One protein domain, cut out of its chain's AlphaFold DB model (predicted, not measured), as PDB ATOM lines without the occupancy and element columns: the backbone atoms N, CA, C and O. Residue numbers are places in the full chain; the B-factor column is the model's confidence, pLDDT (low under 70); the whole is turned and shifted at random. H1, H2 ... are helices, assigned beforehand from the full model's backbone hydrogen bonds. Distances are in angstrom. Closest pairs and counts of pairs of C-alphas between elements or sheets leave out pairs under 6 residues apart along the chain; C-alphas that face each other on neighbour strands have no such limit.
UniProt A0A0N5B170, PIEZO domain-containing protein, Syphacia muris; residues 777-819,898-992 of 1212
ATOM      1  N   LEU A 777     257.663 164.569 260.877       66.88
ATOM      2  CA  LEU A 777     258.260 164.562 259.477       66.88
ATOM      3  C   LEU A 777     257.178 164.915 258.497       66.88
ATOM      4  O   LEU A 777     257.480 165.637 257.567       66.88
ATOM      5  N   VAL A 778     255.933 164.499 258.719       72.00
ATOM      6  CA  VAL A 778     254.818 164.958 257.895       72.00
ATOM      7  C   VAL A 778     254.767 166.485 257.894       72.00
ATOM      8  O   VAL A 778     254.586 167.108 256.853       72.00
ATOM      9  N   ILE A 779     254.980 167.096 259.062       72.81
ATOM     10  CA  ILE A 779     255.003 168.549 259.209       72.81
ATOM     11  C   ILE A 779     256.207 169.148 258.461       72.81
ATOM     12  O   ILE A 779     256.014 170.077 257.680       72.81
ATOM     13  N   VAL A 780     257.421 168.605 258.610       69.81
ATOM     14  CA  VAL A 780     258.613 169.030 257.839       69.81
ATOM     15  C   VAL A 780     258.408 168.862 256.330       69.81
ATOM     16  O   VAL A 780     258.760 169.747 255.554       69.81
ATOM     17  N   ASP A 781     257.793 167.762 255.910       73.56
ATOM     18  CA  ASP A 781     257.429 167.447 254.535       73.56
ATOM     19  C   ASP A 781     256.459 168.475 253.962       73.56
ATOM     20  O   ASP A 781     256.728 169.011 252.890       73.56
ATOM     21  N   TYR A 782     255.385 168.808 254.684       76.19
ATOM     22  CA  TYR A 782     254.433 169.839 254.273       76.19
ATOM     23  C   TYR A 782     255.044 171.248 254.299       76.19
ATOM     24  O   TYR A 782     254.726 172.068 253.435       76.19
ATOM     25  N   ARG A 783     255.949 171.548 255.243       77.25
ATOM     26  CA  ARG A 783     256.712 172.809 255.262       77.25
ATOM     27  C   ARG A 783     257.637 172.907 254.036       77.25
ATOM     28  O   ARG A 783     257.683 173.960 253.403       77.25
ATOM     29  N   ALA A 784     258.292 171.812 253.640       76.12
ATOM     30  CA  ALA A 784     259.111 171.740 252.427       76.12
ATOM     31  C   ALA A 784     258.275 171.807 251.131       76.12
ATOM     32  O   ALA A 784     258.639 172.545 250.216       76.12
ATOM     33  N   ASP A 785     257.132 171.113 251.062       76.25
ATOM     34  CA  ASP A 785     256.199 171.183 249.924       76.25
ATOM     35  C   ASP A 785     255.681 172.616 249.713       76.25
ATOM     36  O   ASP A 785     255.557 173.073 248.579       76.25
ATOM     37  N   ARG A 786     255.436 173.365 250.797       77.19
ATOM     38  CA  ARG A 786     255.020 174.773 250.727       77.19
ATOM     39  C   ARG A 786     256.115 175.697 250.192       77.19
ATOM     40  O   ARG A 786     255.814 176.577 249.393       77.19
ATOM     41  N   ILE A 787     257.372 175.487 250.585       77.31
ATOM     42  CA  ILE A 787     258.527 176.211 250.024       77.31
ATOM     43  C   ILE A 787     258.657 175.937 248.516       77.31
ATOM     44  O   ILE A 787     258.883 176.861 247.732       77.31
ATOM     45  N   LEU A 788     258.449 174.681 248.107       76.75
ATOM     46  CA  LEU A 788     258.408 174.248 246.706       76.75
ATOM     47  C   LEU A 788     257.144 174.668 245.951       76.75
ATOM     48  O   LEU A 788     257.078 174.421 244.749       76.75
ATOM     49  N   GLY A 789     256.165 175.303 246.607       73.12
ATOM     50  CA  GLY A 789     254.832 175.529 246.050       73.12
ATOM     51  C   GLY A 789     254.860 176.136 244.649       73.12
ATOM     52  O   GLY A 789     254.197 175.632 243.749       73.12
ATOM     53  N   SER A 790     255.706 177.144 244.403       74.94
ATOM     54  CA  SER A 790     255.788 177.774 243.079       74.94
ATOM     55  C   SER A 790     256.530 176.957 242.006       74.94
ATOM     56  O   SER A 790     256.422 177.244 240.813       74.94
ATOM     57  N   ARG A 791     257.276 175.912 242.373       80.25
ATOM     58  CA  ARG A 791     258.102 175.146 241.429       80.25
ATOM     59  C   ARG A 791     257.268 174.330 240.442       80.25
ATOM     60  O   ARG A 791     257.629 174.267 239.265       80.25
ATOM     61  N   GLY A 792     256.160 173.739 240.898       82.69
ATOM     62  CA  GLY A 792     255.300 172.873 240.083       82.69
ATOM     63  C   GLY A 792     254.733 173.591 238.855       82.69
ATOM     64  O   GLY A 792     254.908 173.123 237.730       82.69
ATOM     65  N   ALA A 793     254.136 174.767 239.059       80.38
ATOM     66  CA  ALA A 793     253.599 175.619 238.001       80.38
ATOM     67  C   ALA A 793     254.670 176.026 236.976       80.38
ATOM     68  O   ALA A 793     254.418 175.977 235.770       80.38
ATOM     69  N   LYS A 794     255.892 176.343 237.432       80.56
ATOM     70  CA  LYS A 794     257.015 176.661 236.538       80.56
ATOM     71  C   LYS A 794     257.408 175.470 235.657       80.56
ATOM     72  O   LYS A 794     257.518 175.632 234.444       80.56
ATOM     73  N   VAL A 795     257.561 174.271 236.229       82.00
ATOM     74  CA  VAL A 795     257.873 173.054 235.453       82.00
ATOM     75  C   VAL A 795     256.739 172.717 234.474       82.00
ATOM     76  O   VAL A 795     257.007 172.344 233.334       82.00
ATOM     77  N   LEU A 796     255.476 172.900 234.869       82.75
ATOM     78  CA  LEU A 796     254.322 172.683 233.993       82.75
ATOM     79  C   LEU A 796     254.300 173.660 232.800       82.75
ATOM     80  O   LEU A 796     254.040 173.242 231.671       82.75
ATOM     81  N   ALA A 797     254.629 174.937 233.020       81.25
ATOM     82  CA  ALA A 797     254.755 175.934 231.955       81.25
ATOM     83  C   ALA A 797     255.938 175.638 231.006       81.25
ATOM     84  O   ALA A 797     255.799 175.736 229.785       81.25
ATOM     85  N   GLU A 798     257.083 175.209 231.547       82.06
ATOM     86  CA  GLU A 798     258.230 174.735 230.756       82.06
ATOM     87  C   GLU A 798     257.881 173.494 229.911       82.06
ATOM     88  O   GLU A 798     258.385 173.347 228.799       82.06
ATOM     89  N   MET A 799     257.010 172.603 230.397       81.25
ATOM     90  CA  MET A 799     256.549 171.434 229.636       81.25
ATOM     91  C   MET A 799     255.578 171.820 228.514       81.25
ATOM     92  O   MET A 799     255.795 171.414 227.374       81.25
ATOM     93  N   ARG A 800     254.573 172.663 228.794       79.38
ATOM     94  CA  ARG A 800     253.601 173.121 227.783       79.38
ATOM     95  C   ARG A 800     254.287 173.841 226.615       79.38
ATOM     96  O   ARG A 800     254.082 173.474 225.463       79.38
ATOM     97  N   THR A 801     255.209 174.758 226.911       81.00
ATOM     98  CA  THR A 801     255.992 175.466 225.877       81.00
ATOM     99  C   THR A 801     256.919 174.550 225.067       81.00
ATOM    100  O   THR A 801     257.234 174.843 223.913       81.00
ATOM    101  N   ARG A 802     257.354 173.404 225.615       83.12
ATOM    102  CA  ARG A 802     258.084 172.373 224.850       83.12
ATOM    103  C   ARG A 802     257.171 171.567 223.926       83.12
ATOM    104  O   ARG A 802     257.649 171.113 222.888       83.12
ATOM    105  N   GLU A 803     255.912 171.352 224.300       80.75
ATOM    106  CA  GLU A 803     254.907 170.671 223.474       80.75
ATOM    107  C   GLU A 803     254.443 171.574 222.321       80.75
ATOM    108  O   GLU A 803     254.487 171.145 221.169       80.75
ATOM    109  N   GLU A 804     254.154 172.850 222.594       80.06
ATOM    110  CA  GLU A 804     253.850 173.884 221.588       80.06
ATOM    111  C   GLU A 804     254.947 173.945 220.505       80.06
ATOM    112  O   GLU A 804     254.684 173.656 219.337       80.06
ATOM    113  N   ARG A 805     256.217 174.122 220.904       83.56
ATOM    114  CA  ARG A 805     257.380 174.117 219.988       83.56
ATOM    115  C   ARG A 805     257.617 172.795 219.251       83.56
ATOM    116  O   ARG A 805     258.437 172.746 218.331       83.56
ATOM    117  N   LYS A 806     257.034 171.673 219.686       83.00
ATOM    118  CA  LYS A 806     257.080 170.402 218.934       83.00
ATOM    119  C   LYS A 806     255.985 170.364 217.873       83.00
ATOM    120  O   LYS A 806     256.242 169.878 216.776       83.00
ATOM    121  N   ASN A 807     254.805 170.893 218.185       80.88
ATOM    122  CA  ASN A 807     253.688 170.979 217.249       80.88
ATOM    123  C   ASN A 807     253.981 171.987 216.130       80.88
ATOM    124  O   ASN A 807     253.826 171.637 214.966       80.88
ATOM    125  N   GLU A 808     254.530 173.162 216.456       82.69
ATOM    126  CA  GLU A 808     255.006 174.143 215.464       82.69
ATOM    127  C   GLU A 808     256.035 173.529 214.506       82.69
ATOM    128  O   GLU A 808     255.905 173.649 213.292       82.69
ATOM    129  N   ARG A 809     257.022 172.783 215.025       84.81
ATOM    130  CA  ARG A 809     258.019 172.094 214.183       84.81
ATOM    131  C   ARG A 809     257.415 171.021 213.277       84.81
ATOM    132  O   ARG A 809     257.876 170.874 212.151       84.81
ATOM    133  N   ARG A 810     256.393 170.288 213.731       82.56
ATOM    134  CA  ARG A 810     255.653 169.336 212.882       82.56
ATOM    135  C   ARG A 810     254.866 170.055 211.791       82.56
ATOM    136  O   ARG A 810     254.919 169.631 210.644       82.56
ATOM    137  N   LEU A 811     254.188 171.151 212.134       81.81
ATOM    138  CA  LEU A 811     253.446 171.965 211.175       81.81
ATOM    139  C   LEU A 811     254.385 172.532 210.101       81.81
ATOM    140  O   LEU A 811     254.137 172.316 208.920       81.81
ATOM    141  N   HIS A 812     255.505 173.145 210.497       85.12
ATOM    142  CA  HIS A 812     256.542 173.589 209.563       85.12
ATOM    143  C   HIS A 812     257.096 172.436 208.717       85.12
ATOM    144  O   HIS A 812     257.222 172.587 207.511       85.12
ATOM    145  N   SER A 813     257.365 171.260 209.295       83.94
ATOM    146  CA  SER A 813     257.821 170.098 208.515       83.94
ATOM    147  C   SER A 813     256.800 169.651 207.463       83.94
ATOM    148  O   SER A 813     257.197 169.276 206.363       83.94
ATOM    149  N   ASN A 814     255.502 169.694 207.778       82.69
ATOM    150  CA  ASN A 814     254.436 169.339 206.841       82.69
ATOM    151  C   ASN A 814     254.279 170.397 205.736       82.69
ATOM    152  O   ASN A 814     254.132 170.038 204.572       82.69
ATOM    153  N   VAL A 815     254.358 171.689 206.080       85.62
ATOM    154  CA  VAL A 815     254.334 172.796 205.108       85.62
ATOM    155  C   VAL A 815     255.537 172.710 204.168       85.62
ATOM    156  O   VAL A 815     255.352 172.666 202.955       85.62
ATOM    157  N   ASN A 816     256.750 172.549 204.704       84.56
ATOM    158  CA  ASN A 816     257.970 172.381 203.909       84.56
ATOM    159  C   ASN A 816     257.906 171.138 202.997       84.56
ATOM    160  O   ASN A 816     258.475 171.141 201.908       84.56
ATOM    161  N   TRP A 817     257.224 170.063 203.415       81.62
ATOM    162  CA  TRP A 817     257.011 168.877 202.577       81.62
ATOM    163  C   TRP A 817     256.055 169.157 201.409       81.62
ATOM    164  O   TRP A 817     256.326 168.725 200.290       81.62
ATOM    165  N   ILE A 818     254.990 169.938 201.632       80.12
ATOM    166  CA  ILE A 818     254.095 170.412 200.563       80.12
ATOM    167  C   ILE A 818     254.865 171.317 199.590       80.12
ATOM    168  O   ILE A 818     254.808 171.093 198.383       80.12
ATOM    169  N   GLU A 819     255.639 172.284 200.091       83.38
ATOM    170  CA  GLU A 819     256.500 173.142 199.262       83.38
ATOM    171  C   GLU A 819     257.509 172.324 198.443       83.38
ATOM    172  O   GLU A 819     257.712 172.592 197.260       83.38
ATOM    173  N   PHE A 898     237.909 123.976 221.465       73.88
ATOM    174  CA  PHE A 898     239.309 124.075 221.904       73.88
ATOM    175  C   PHE A 898     239.975 125.385 221.458       73.88
ATOM    176  O   PHE A 898     240.588 126.050 222.292       73.88
ATOM    177  N   GLU A 899     239.801 125.813 220.205       73.62
ATOM    178  CA  GLU A 899     240.305 127.102 219.705       73.62
ATOM    179  C   GLU A 899     239.703 128.289 220.470       73.62
ATOM    180  O   GLU A 899     240.426 129.199 220.885       73.62
ATOM    181  N   ILE A 900     238.391 128.265 220.738       75.81
ATOM    182  CA  ILE A 900     237.732 129.281 221.567       75.81
ATOM    183  C   ILE A 900     238.311 129.256 222.989       75.81
ATOM    184  O   ILE A 900     238.668 130.315 223.506       75.81
ATOM    185  N   LEU A 901     238.466 128.083 223.611       72.00
ATOM    186  CA  LEU A 901     238.996 127.966 224.972       72.00
ATOM    187  C   LEU A 901     240.452 128.448 225.081       72.00
ATOM    188  O   LEU A 901     240.778 129.157 226.035       72.00
ATOM    189  N   ASP A 902     241.311 128.131 224.111       79.88
ATOM    190  CA  ASP A 902     242.686 128.636 224.084       79.88
ATOM    191  C   ASP A 902     242.748 130.129 223.729       79.88
ATOM    192  O   ASP A 902     243.560 130.845 224.314       79.88
ATOM    193  N   SER A 903     241.842 130.661 222.898       78.62
ATOM    194  CA  SER A 903     241.727 132.114 222.683       78.62
ATOM    195  C   SER A 903     241.290 132.855 223.959       78.62
ATOM    196  O   SER A 903     241.844 133.906 224.297       78.62
ATOM    197  N   VAL A 904     240.373 132.276 224.744       80.94
ATOM    198  CA  VAL A 904     239.969 132.783 226.065       80.94
ATOM    199  C   VAL A 904     241.139 132.687 227.046       80.94
ATOM    200  O   VAL A 904     241.421 133.636 227.772       80.94
ATOM    201  N   ARG A 905     241.894 131.586 227.041       82.38
ATOM    202  CA  ARG A 905     243.088 131.425 227.881       82.38
ATOM    203  C   ARG A 905     244.179 132.441 227.534       82.38
ATOM    204  O   ARG A 905     244.786 133.008 228.443       82.38
ATOM    205  N   LEU A 906     244.416 132.691 226.246       86.75
ATOM    206  CA  LEU A 906     245.410 133.646 225.759       86.75
ATOM    207  C   LEU A 906     244.997 135.088 226.082       86.75
ATOM    208  O   LEU A 906     245.808 135.861 226.590       86.75
ATOM    209  N   THR A 907     243.727 135.445 225.875       83.31
ATOM    210  CA  THR A 907     243.196 136.770 226.242       83.31
ATOM    211  C   THR A 907     243.206 136.990 227.756       83.31
ATOM    212  O   THR A 907     243.648 138.048 228.197       83.31
ATOM    213  N   VAL A 908     242.853 135.991 228.574       79.00
ATOM    214  CA  VAL A 908     243.020 136.037 230.041       79.00
ATOM    215  C   VAL A 908     244.493 136.200 230.432       79.00
ATOM    216  O   VAL A 908     244.801 136.985 231.330       79.00
ATOM    217  N   HIS A 909     245.425 135.531 229.746       80.62
ATOM    218  CA  HIS A 909     246.859 135.712 229.984       80.62
ATOM    219  C   HIS A 909     247.330 137.134 229.634       80.62
ATOM    220  O   HIS A 909     248.041 137.751 230.427       80.62
ATOM    221  N   HIS A 910     246.893 137.698 228.506       80.25
ATOM    222  CA  HIS A 910     247.202 139.081 228.132       80.25
ATOM    223  C   HIS A 910     246.553 140.112 229.068       80.25
ATOM    224  O   HIS A 910     247.200 141.096 229.422       80.25
ATOM    225  N   LEU A 911     245.327 139.880 229.548       77.94
ATOM    226  CA  LEU A 911     244.687 140.713 230.574       77.94
ATOM    227  C   LEU A 911     245.483 140.685 231.889       77.94
ATOM    228  O   LEU A 911     245.774 141.740 232.453       77.94
ATOM    229  N   LEU A 912     245.916 139.502 232.338       76.19
ATOM    230  CA  LEU A 912     246.804 139.351 233.495       76.19
ATOM    231  C   LEU A 912     248.145 140.072 233.291       76.19
ATOM    232  O   LEU A 912     248.605 140.759 234.204       76.19
ATOM    233  N   GLN A 913     248.754 139.983 232.105       79.69
ATOM    234  CA  GLN A 913     249.975 140.729 231.775       79.69
ATOM    235  C   GLN A 913     249.753 142.252 231.800       79.69
ATOM    236  O   GLN A 913     250.568 142.962 232.389       79.69
ATOM    237  N   MET A 914     248.646 142.760 231.244       76.44
ATOM    238  CA  MET A 914     248.315 144.193 231.270       76.44
ATOM    239  C   MET A 914     248.080 144.730 232.687       76.44
ATOM    240  O   MET A 914     248.423 145.878 232.967       76.44
ATOM    241  N   ILE A 915     247.530 143.915 233.592       75.00
ATOM    242  CA  ILE A 915     247.404 144.263 235.016       75.00
ATOM    243  C   ILE A 915     248.789 144.289 235.687       75.00
ATOM    244  O   ILE A 915     249.076 145.188 236.477       75.00
ATOM    245  N   ASN A 916     249.668 143.338 235.355       77.38
ATOM    246  CA  ASN A 916     250.986 143.196 235.982       77.38
ATOM    247  C   ASN A 916     252.019 144.239 235.487       77.38
ATOM    248  O   ASN A 916     252.942 144.589 236.228       77.38
ATOM    249  N   ASN A 917     251.868 144.761 234.260       81.50
ATOM    250  CA  ASN A 917     252.675 145.862 233.716       81.50
ATOM    251  C   ASN A 917     251.820 146.885 232.918       81.50
ATOM    252  O   ASN A 917     251.720 146.803 231.692       81.50
ATOM    253  N   PRO A 918     251.199 147.873 233.589       83.62
ATOM    254  CA  PRO A 918     250.209 148.775 232.993       83.62
ATOM    255  C   PRO A 918     250.851 149.997 232.306       83.62
ATOM    256  O   PRO A 918     250.635 151.150 232.692       83.62
ATOM    257  N   GLU A 919     251.646 149.762 231.263       82.50
ATOM    258  CA  GLU A 919     252.385 150.820 230.551       82.50
ATOM    259  C   GLU A 919     251.472 151.868 229.901       82.50
ATOM    260  O   GLU A 919     251.792 153.058 229.881       82.50
ATOM    261  N   TRP A 920     250.294 151.452 229.423       83.88
ATOM    262  CA  TRP A 920     249.280 152.350 228.866       83.88
ATOM    263  C   TRP A 920     248.793 153.382 229.903       83.88
ATOM    264  O   TRP A 920     248.664 154.568 229.597       83.88
ATOM    265  N   LEU A 921     248.610 152.949 231.155       84.69
ATOM    266  CA  LEU A 921     248.160 153.773 232.278       84.69
ATOM    267  C   LEU A 921     249.274 154.730 232.739       84.69
ATOM    268  O   LEU A 921     249.028 155.900 233.049       84.69
ATOM    269  N   PHE A 922     250.529 154.268 232.706       84.94
ATOM    270  CA  PHE A 922     251.694 155.132 232.906       84.94
ATOM    271  C   PHE A 922     251.822 156.186 231.794       84.94
ATOM    272  O   PHE A 922     252.058 157.355 232.088       84.94
ATOM    273  N   LYS A 923     251.591 155.829 230.524       86.06
ATOM    274  CA  LYS A 923     251.650 156.767 229.386       86.06
ATOM    275  C   LYS A 923     250.670 157.938 229.542       86.06
ATOM    276  O   LYS A 923     251.052 159.069 229.251       86.06
ATOM    277  N   ILE A 924     249.464 157.691 230.066       86.00
ATOM    278  CA  ILE A 924     248.454 158.727 230.372       86.00
ATOM    279  C   ILE A 924     248.917 159.667 231.499       86.00
ATOM    280  O   ILE A 924     248.656 160.868 231.456       86.00
ATOM    281  N   SER A 925     249.619 159.145 232.510       87.56
ATOM    282  CA  SER A 925     250.067 159.915 233.685       87.56
ATOM    283  C   SER A 925     251.509 160.438 233.605       87.56
ATOM    284  O   SER A 925     251.922 161.194 234.487       87.56
ATOM    285  N   LYS A 926     252.268 160.112 232.548       85.31
ATOM    286  CA  LYS A 926     253.717 160.359 232.413       85.31
ATOM    287  C   LYS A 926     254.146 161.791 232.747       85.31
ATOM    288  O   LYS A 926     255.090 161.976 233.514       85.31
ATOM    289  N   ASN A 927     253.452 162.800 232.216       83.50
ATOM    290  CA  ASN A 927     253.784 164.208 232.471       83.50
ATOM    291  C   ASN A 927     253.628 164.572 233.962       83.50
ATOM    292  O   ASN A 927     254.464 165.283 234.517       83.50
ATOM    293  N   HIS A 928     252.601 164.042 234.634       85.06
ATOM    294  CA  HIS A 928     252.383 164.244 236.067       85.06
ATOM    295  C   HIS A 928     253.370 163.438 236.928       85.06
ATOM    296  O   HIS A 928     253.896 163.971 237.902       85.06
ATOM    297  N   ALA A 929     253.671 162.190 236.552       81.88
ATOM    298  CA  ALA A 929     254.678 161.363 237.220       81.88
ATOM    299  C   ALA A 929     256.073 162.012 237.174       81.88
ATOM    300  O   ALA A 929     256.748 162.086 238.198       81.88
ATOM    301  N   TYR A 930     256.462 162.580 236.026       85.50
ATOM    302  CA  TYR A 930     257.691 163.365 235.896       85.50
ATOM    303  C   TYR A 930     257.701 164.585 236.831       85.50
ATOM    304  O   TYR A 930     258.656 164.762 237.580       85.50
ATOM    305  N   ILE A 931     256.636 165.399 236.853       85.88
ATOM    306  CA  ILE A 931     256.552 166.567 237.754       85.88
ATOM    307  C   ILE A 931     256.653 166.137 239.227       85.88
ATOM    308  O   ILE A 931     257.390 166.757 239.992       85.88
ATOM    309  N   ALA A 932     255.960 165.064 239.618       82.88
ATOM    310  CA  ALA A 932     256.029 164.519 240.971       82.88
ATOM    311  C   ALA A 932     257.455 164.072 241.341       82.88
ATOM    312  O   ALA A 932     257.921 164.402 242.431       82.88
ATOM    313  N   TYR A 933     258.165 163.405 240.423       83.94
ATOM    314  CA  TYR A 933     259.566 163.013 240.597       83.94
ATOM    315  C   TYR A 933     260.493 164.223 240.791       83.94
ATOM    316  O   TYR A 933     261.265 164.253 241.749       83.94
ATOM    317  N   VAL A 934     260.389 165.253 239.936       84.75
ATOM    318  CA  VAL A 934     261.208 166.477 240.058       84.75
ATOM    319  C   VAL A 934     260.978 167.160 241.408       84.75
ATOM    320  O   VAL A 934     261.940 167.524 242.084       84.75
ATOM    321  N   LEU A 935     259.714 167.308 241.820       83.44
ATOM    322  CA  LEU A 935     259.371 167.932 243.098       83.44
ATOM    323  C   LEU A 935     259.888 167.113 244.286       83.44
ATOM    324  O   LEU A 935     260.459 167.694 245.202       83.44
ATOM    325  N   GLU A 936     259.758 165.785 244.271       80.44
ATOM    326  CA  GLU A 936     260.242 164.931 245.363       80.44
ATOM    327  C   GLU A 936     261.781 164.895 245.438       80.44
ATOM    328  O   GLU A 936     262.359 164.880 246.528       80.44
ATOM    329  N   PHE A 937     262.470 164.958 244.295       82.12
ATOM    330  CA  PHE A 937     263.926 165.095 244.235       82.12
ATOM    331  C   PHE A 937     264.401 166.437 244.825       82.12
ATOM    332  O   PHE A 937     265.272 166.463 245.699       82.12
ATOM    333  N   GLU A 938     263.796 167.558 244.413       83.44
ATOM    334  CA  GLU A 938     264.109 168.880 244.977       83.44
ATOM    335  C   GLU A 938     263.719 168.973 246.470       83.44
ATOM    336  O   GLU A 938     264.450 169.575 247.260       83.44
ATOM    337  N   LYS A 939     262.646 168.293 246.900       81.69
ATOM    338  CA  LYS A 939     262.213 168.190 248.306       81.69
ATOM    339  C   LYS A 939     263.232 167.466 249.179       81.69
ATOM    340  O   LYS A 939     263.570 167.963 250.253       81.69
ATOM    341  N   LYS A 940     263.768 166.329 248.719       78.50
ATOM    342  CA  LYS A 940     264.857 165.604 249.406       78.50
ATOM    343  C   LYS A 940     266.086 166.501 249.588       78.50
ATOM    344  O   LYS A 940     266.655 166.539 250.677       78.50
ATOM    345  N   LYS A 941     266.436 167.295 248.569       80.00
ATOM    346  CA  LYS A 941     267.530 168.278 248.637       80.00
ATOM    347  C   LYS A 941     267.257 169.404 249.644       80.00
ATOM    348  O   LYS A 941     268.150 169.750 250.410       80.00
ATOM    349  N   ILE A 942     266.034 169.940 249.702       80.50
ATOM    350  CA  ILE A 942     265.642 170.951 250.703       80.50
ATOM    351  C   ILE A 942     265.734 170.387 252.124       80.50
ATOM    352  O   ILE A 942     266.338 171.023 252.983       80.50
ATOM    353  N   LYS A 943     265.211 169.179 252.371       75.75
ATOM    354  CA  LYS A 943     265.316 168.508 253.680       75.75
ATOM    355  C   LYS A 943     266.771 168.317 254.119       75.75
ATOM    356  O   LYS A 943     267.075 168.538 255.285       75.75
ATOM    357  N   PHE A 944     267.663 167.955 253.195       75.69
ATOM    358  CA  PHE A 944     269.094 167.809 253.474       75.69
ATOM    359  C   PHE A 944     269.768 169.139 253.859       75.69
ATOM    360  O   PHE A 944     270.597 169.161 254.760       75.69
ATOM    361  N   ILE A 945     269.396 170.253 253.217       76.62
ATOM    362  CA  ILE A 945     269.994 171.577 253.480       76.62
ATOM    363  C   ILE A 945     269.405 172.240 254.742       76.62
ATOM    364  O   ILE A 945     270.099 172.986 255.426       76.62
ATOM    365  N   LEU A 946     268.124 172.000 255.051       76.75
ATOM    366  CA  LEU A 946     267.356 172.791 256.028       76.75
ATOM    367  C   LEU A 946     266.702 171.996 257.162       76.75
ATOM    368  O   LEU A 946     265.969 172.603 257.939       76.75
ATOM    369  N   GLY A 947     266.930 170.683 257.273       67.62
ATOM    370  CA  GLY A 947     266.206 169.769 258.173       67.62
ATOM    371  C   GLY A 947     265.823 170.364 259.534       67.62
ATOM    372  O   GLY A 947     264.644 170.612 259.785       67.62
ATOM    373  N   GLU A 948     266.807 170.676 260.380       67.06
ATOM    374  CA  GLU A 948     266.596 171.235 261.731       67.06
ATOM    375  C   GLU A 948     265.944 172.634 261.735       67.06
ATOM    376  O   GLU A 948     265.156 172.973 262.624       67.06
ATOM    377  N   ARG A 949     266.204 173.453 260.708       74.25
ATOM    378  CA  ARG A 949     265.577 174.778 260.557       74.25
ATOM    379  C   ARG A 949     264.103 174.676 260.152       74.25
ATOM    380  O   ARG A 949     263.303 175.511 260.560       74.25
ATOM    381  N   LEU A 950     263.713 173.646 259.396       70.25
ATOM    382  CA  LEU A 950     262.308 173.390 259.044       70.25
ATOM    383  C   LEU A 950     261.478 172.945 260.251       70.25
ATOM    384  O   LEU A 950     260.281 173.223 260.288       70.25
ATOM    385  N   LEU A 951     262.099 172.294 261.235       66.50
ATOM    386  CA  LEU A 951     261.458 171.867 262.484       66.50
ATOM    387  C   LEU A 951     261.136 173.067 263.395       66.50
ATOM    388  O   LEU A 951     260.014 173.195 263.873       66.50
ATOM    389  N   THR A 952     262.053 174.033 263.501       66.62
ATOM    390  CA  THR A 952     261.881 175.266 264.303       66.62
ATOM    391  C   THR A 952     261.060 176.382 263.616       66.62
ATOM    392  O   THR A 952     260.723 177.413 264.225       66.62
ATOM    393  N   ALA A 953     260.701 176.198 262.340       67.06
ATOM    394  CA  ALA A 953     259.925 177.140 261.530       67.06
ATOM    395  C   ALA A 953     258.400 177.044 261.769       67.06
ATOM    396  O   ALA A 953     257.630 176.701 260.878       67.06
ATOM    397  N   ASP A 954     257.948 177.396 262.974       65.94
ATOM    398  CA  ASP A 954     256.538 177.273 263.401       65.94
ATOM    399  C   ASP A 954     255.553 178.330 262.860       65.94
ATOM    400  O   ASP A 954     254.409 178.397 263.313       65.94
ATOM    401  N   SER A 955     255.955 179.195 261.923       68.56
ATOM    402  CA  SER A 955     255.070 180.245 261.404       68.56
ATOM    403  C   SER A 955     255.324 180.596 259.939       68.56
ATOM    404  O   SER A 955     256.455 180.580 259.458       68.56
ATOM    405  N   GLY A 956     254.255 180.988 259.237       69.06
ATOM    406  CA  GLY A 956     254.297 181.421 257.837       69.06
ATOM    407  C   GLY A 956     255.431 182.395 257.467       69.06
ATOM    408  O   GLY A 956     256.137 182.100 256.505       69.06
ATOM    409  N   PRO A 957     255.676 183.502 258.204       75.44
ATOM    410  CA  PRO A 957     256.779 184.410 257.879       75.44
ATOM    411  C   PRO A 957     258.168 183.780 258.077       75.44
ATOM    412  O   PRO A 957     259.077 184.096 257.318       75.44
ATOM    413  N   LYS A 958     258.346 182.846 259.030       78.88
ATOM    414  CA  LYS A 958     259.610 182.096 259.164       78.88
ATOM    415  C   LYS A 958     259.868 181.218 257.935       78.88
ATOM    416  O   LYS A 958     260.996 181.185 257.452       78.88
ATOM    417  N   LEU A 959     258.839 180.547 257.404       75.75
ATOM    418  CA  LEU A 959     258.973 179.761 256.169       75.75
ATOM    419  C   LEU A 959     259.358 180.634 254.966       75.75
ATOM    420  O   LEU A 959     260.167 180.200 254.149       75.75
ATOM    421  N   GLU A 960     258.816 181.848 254.859       78.25
ATOM    422  CA  GLU A 960     259.119 182.738 253.730       78.25
ATOM    423  C   GLU A 960     260.573 183.241 253.762       78.25
ATOM    424  O   GLU A 960     261.229 183.307 252.724       78.25
ATOM    425  N   ILE A 961     261.130 183.487 254.955       82.62
ATOM    426  CA  ILE A 961     262.560 183.792 255.129       82.62
ATOM    427  C   ILE A 961     263.428 182.621 254.633       82.62
ATOM    428  O   ILE A 961     264.353 182.832 253.846       82.62
ATOM    429  N   LEU A 962     263.104 181.379 255.023       82.56
ATOM    430  CA  LEU A 962     263.830 180.188 254.553       82.56
ATOM    431  C   LEU A 962     263.698 179.999 253.030       82.56
ATOM    432  O   LEU A 962     264.671 179.648 252.363       82.56
ATOM    433  N   ARG A 963     262.525 180.287 252.449       80.94
ATOM    434  CA  ARG A 963     262.298 180.259 250.993       80.94
ATOM    435  C   ARG A 963     263.230 181.235 250.264       80.94
ATOM    436  O   ARG A 963     263.882 180.843 249.295       80.94
ATOM    437  N   GLN A 964     263.360 182.467 250.757       79.44
ATOM    438  CA  GLN A 964     264.280 183.472 250.203       79.44
ATOM    439  C   GLN A 964     265.766 183.090 250.357       79.44
ATOM    440  O   GLN A 964     266.581 183.434 249.496       79.44
ATOM    441  N   GLU A 965     266.136 182.370 251.422       78.44
ATOM    442  CA  GLU A 965     267.494 181.838 251.627       78.44
ATOM    443  C   GLU A 965     267.841 180.771 250.563       78.44
ATOM    444  O   GLU A 965     268.880 180.867 249.905       78.44
ATOM    445  N   ILE A 966     266.932 179.824 250.295       76.62
ATOM    446  CA  ILE A 966     267.118 178.751 249.293       76.62
ATOM    447  C   ILE A 966     267.314 179.308 247.887       76.62
ATOM    448  O   ILE A 966     268.224 178.880 247.176       76.62
ATOM    449  N   PHE A 967     266.491 180.276 247.468       70.62
ATOM    450  CA  PHE A 967     266.588 180.849 246.121       70.62
ATOM    451  C   PHE A 967     267.896 181.629 245.880       70.62
ATOM    452  O   PHE A 967     268.274 181.838 244.722       70.62
ATOM    453  N   ARG A 968     268.626 182.002 246.945       68.12
ATOM    454  CA  ARG A 968     269.994 182.542 246.857       68.12
ATOM    455  C   ARG A 968     271.087 181.465 246.789       68.12
ATOM    456  O   ARG A 968     272.191 181.775 246.338       68.12
ATOM    457  N   HIS A 969     270.813 180.212 247.160       73.00
ATOM    458  CA  HIS A 969     271.815 179.142 247.163       73.00
ATOM    459  C   HIS A 969     272.166 178.691 245.733       73.00
ATOM    460  O   HIS A 969     271.347 178.106 245.020       73.00
ATOM    461  N   LYS A 970     273.413 178.935 245.299       56.12
ATOM    462  CA  LYS A 970     273.863 178.660 243.918       56.12
ATOM    463  C   LYS A 970     273.689 177.189 243.516       56.12
ATOM    464  O   LYS A 970     273.294 176.914 242.385       56.12
ATOM    465  N   ASP A 971     273.880 176.252 244.443       59.31
ATOM    466  CA  ASP A 971     273.711 174.814 244.190       59.31
ATOM    467  C   ASP A 971     272.271 174.398 243.890       59.31
ATOM    468  O   ASP A 971     272.061 173.376 243.235       59.31
ATOM    469  N   PHE A 972     271.265 175.166 244.324       60.78
ATOM    470  CA  PHE A 972     269.870 174.913 243.955       60.78
ATOM    471  C   PHE A 972     269.596 175.297 242.488       60.78
ATOM    472  O   PHE A 972     268.775 174.669 241.829       60.78
ATOM    473  N   LYS A 973     270.352 176.263 241.944       56.88
ATOM    474  CA  LYS A 973     270.275 176.726 240.546       56.88
ATOM    475  C   LYS A 973     271.053 175.875 239.533       56.88
ATOM    476  O   LYS A 973     270.919 176.127 238.336       56.88
ATOM    477  N   LYS A 974     271.862 174.899 239.963       59.34
ATOM    478  CA  LYS A 974     272.606 174.009 239.053       59.34
ATOM    479  C   LYS A 974     271.605 173.185 238.228       59.34
ATOM    480  O   LYS A 974     270.992 172.258 238.753       59.34
ATOM    481  N   LEU A 975     271.410 173.559 236.959       55.94
ATOM    482  CA  LEU A 975     270.451 172.914 236.058       55.94
ATOM    483  C   LEU A 975     270.889 171.469 235.780       55.94
ATOM    484  O   LEU A 975     271.783 171.223 234.974       55.94
ATOM    485  N   ILE A 976     270.245 170.507 236.438       62.88
ATOM    486  CA  ILE A 976     270.309 169.102 236.028       62.88
ATOM    487  C   ILE A 976     269.583 169.003 234.680       62.88
ATOM    488  O   ILE A 976     268.505 169.583 234.512       62.88
ATOM    489  N   SER A 977     270.178 168.319 233.700       67.56
ATOM    490  CA  SER A 977     269.588 168.239 232.361       67.56
ATOM    491  C   SER A 977     268.244 167.492 232.414       67.56
ATOM    492  O   SER A 977     268.115 166.495 233.130       67.56
ATOM    493  N   PRO A 978     267.216 167.939 231.666       70.19
ATOM    494  CA  PRO A 978     265.880 167.347 231.758       70.19
ATOM    495  C   PRO A 978     265.850 165.865 231.356       70.19
ATOM    496  O   PRO A 978     264.982 165.139 231.829       70.19
ATOM    497  N   GLN A 979     266.807 165.412 230.537       74.00
ATOM    498  CA  GLN A 979     266.970 164.006 230.153       74.00
ATOM    499  C   GLN A 979     267.302 163.118 231.364       74.00
ATOM    500  O   GLN A 979     266.598 162.136 231.598       74.00
ATOM    501  N   ILE A 980     268.265 163.527 232.204       78.56
ATOM    502  CA  ILE A 980     268.648 162.794 233.423       78.56
ATOM    503  C   ILE A 980     267.454 162.670 234.386       78.56
ATOM    504  O   ILE A 980     267.226 161.606 234.958       78.56
ATOM    505  N   LEU A 981     266.637 163.724 234.530       79.31
ATOM    506  CA  LEU A 981     265.415 163.649 235.344       79.31
ATOM    507  C   LEU A 981     264.348 162.727 234.729       79.31
ATOM    508  O   LEU A 981     263.646 162.044 235.471       79.31
ATOM    509  N   THR A 982     264.205 162.679 233.396       77.62
ATOM    510  CA  THR A 982     263.251 161.754 232.755       77.62
ATOM    511  C   THR A 982     263.672 160.290 232.865       77.62
ATOM    512  O   THR A 982     262.807 159.440 233.062       77.62
ATOM    513  N   GLU A 983     264.969 159.996 232.785       83.69
ATOM    514  CA  GLU A 983     265.512 158.647 232.990       83.69
ATOM    515  C   GLU A 983     265.402 158.225 234.457       83.69
ATOM    516  O   GLU A 983     264.945 157.121 234.747       83.69
ATOM    517  N   GLY A 984     265.711 159.124 235.398       82.00
ATOM    518  CA  GLY A 984     265.523 158.888 236.831       82.00
ATOM    519  C   GLY A 984     264.075 158.538 237.195       82.00
ATOM    520  O   GLY A 984     263.840 157.550 237.892       82.00
ATOM    521  N   ALA A 985     263.099 159.282 236.659       77.12
ATOM    522  CA  ALA A 985     261.675 159.006 236.858       77.12
ATOM    523  C   ALA A 985     261.231 157.655 236.259       77.12
ATOM    524  O   ALA A 985     260.379 156.970 236.828       77.12
ATOM    525  N   LEU A 986     261.805 157.257 235.116       82.62
ATOM    526  CA  LEU A 986     261.525 155.967 234.481       82.62
ATOM    527  C   LEU A 986     262.126 154.803 235.288       82.62
ATOM    528  O   LEU A 986     261.454 153.798 235.518       82.62
ATOM    529  N   ASN A 987     263.356 154.963 235.782       83.25
ATOM    530  CA  ASN A 987     264.037 153.973 236.614       83.25
ATOM    531  C   ASN A 987     263.320 153.758 237.959       83.25
ATOM    532  O   ASN A 987     263.182 152.615 238.399       83.25
ATOM    533  N   GLU A 988     262.796 154.821 238.584       77.12
ATOM    534  CA  GLU A 988     261.968 154.691 239.792       77.12
ATOM    535  C   GLU A 988     260.714 153.845 239.512       77.12
ATOM    536  O   GLU A 988     260.460 152.882 240.235       77.12
ATOM    537  N   TRP A 989     259.994 154.100 238.412       78.19
ATOM    538  CA  TRP A 989     258.853 153.271 237.998       78.19
ATOM    539  C   TRP A 989     259.232 151.802 237.723       78.19
ATOM    540  O   TRP A 989     258.518 150.885 238.149       78.19
ATOM    541  N   HIS A 990     260.366 151.543 237.062       79.81
ATOM    542  CA  HIS A 990     260.837 150.175 236.823       79.81
ATOM    543  C   HIS A 990     261.109 149.408 238.127       79.81
ATOM    544  O   HIS A 990     260.781 148.221 238.182       79.81
ATOM    545  N   SER A 991     261.626 150.085 239.163       79.19
ATOM    546  CA  SER A 991     262.006 149.500 240.462       79.19
ATOM    547  C   SER A 991     260.835 148.996 241.324       79.19
ATOM    548  O   SER A 991     261.033 148.189 242.236       79.19
ATOM    549  N   ILE A 992     259.606 149.439 241.042       77.69
ATOM    550  CA  ILE A 992     258.405 149.058 241.798       77.69
ATOM    551  C   ILE A 992     258.075 147.574 241.555       77.69
ATOM    552  O   ILE A 992     258.140 147.078 240.432       77.69
TER     553      ILE A 992
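AT A GLANCE: This is residues 777 to 819 and 898 to 992 of the 1212 residues of the protein "PIEZO domain-containing protein" of Syphacia muris (UniProt A0A0N5B170). Two helical arms, H3 and residues 800 to 819 of H2, stick out from a small body in which H1 and H6 cross the long, kinked H4. H5 packs on H1. The printed part has 138 residues, 122 of them in the six named helices, H1 to H6 in order along the chain, with no named strand; its class is all helix, and it is extended, with a radius of gyration of the C-alphas of 22.1 A and spans of 70 by 52 by 22 A.

IN THESE COORDINATES: H1 is residues 777 to 787, from C-alpha 777 at (258.260, 164.562, 259.477); H2 789 to 819, 46.9 A; H3 898 to 916; H4 919 to 952, 42.7 A, with a kink of 83 degrees near residue 946; H5 956 to 968; H6 978 to 991, ending at C-alpha 991 (262.006, 149.500, 240.462).

HOW THE PARTS SIT: The hub, H4, touches H1, H2 and H6; the closest C-alphas are Val 780 and Leu 950, 5.8 A, Gly 792 and Ile 931, 6.8 A, and Tyr 933 and Ala 985, 5.9 A. H1 and H6 stand about perpendicular to H4, at 78 and 79 degrees. Every O i to N i+4 pair is within hydrogen-bond range in H1, H3 and H6; 24 of 27 in H2, 26 of 30 in H4, 8 of 9 in H5.

THE WHOLE: Residues 820 to 897 are not printed; C-alphas 819 and 898 are 56.7 A apart. No link printed whole is long. Nineteen residues have pLDDT under 70, among them 970 to 977.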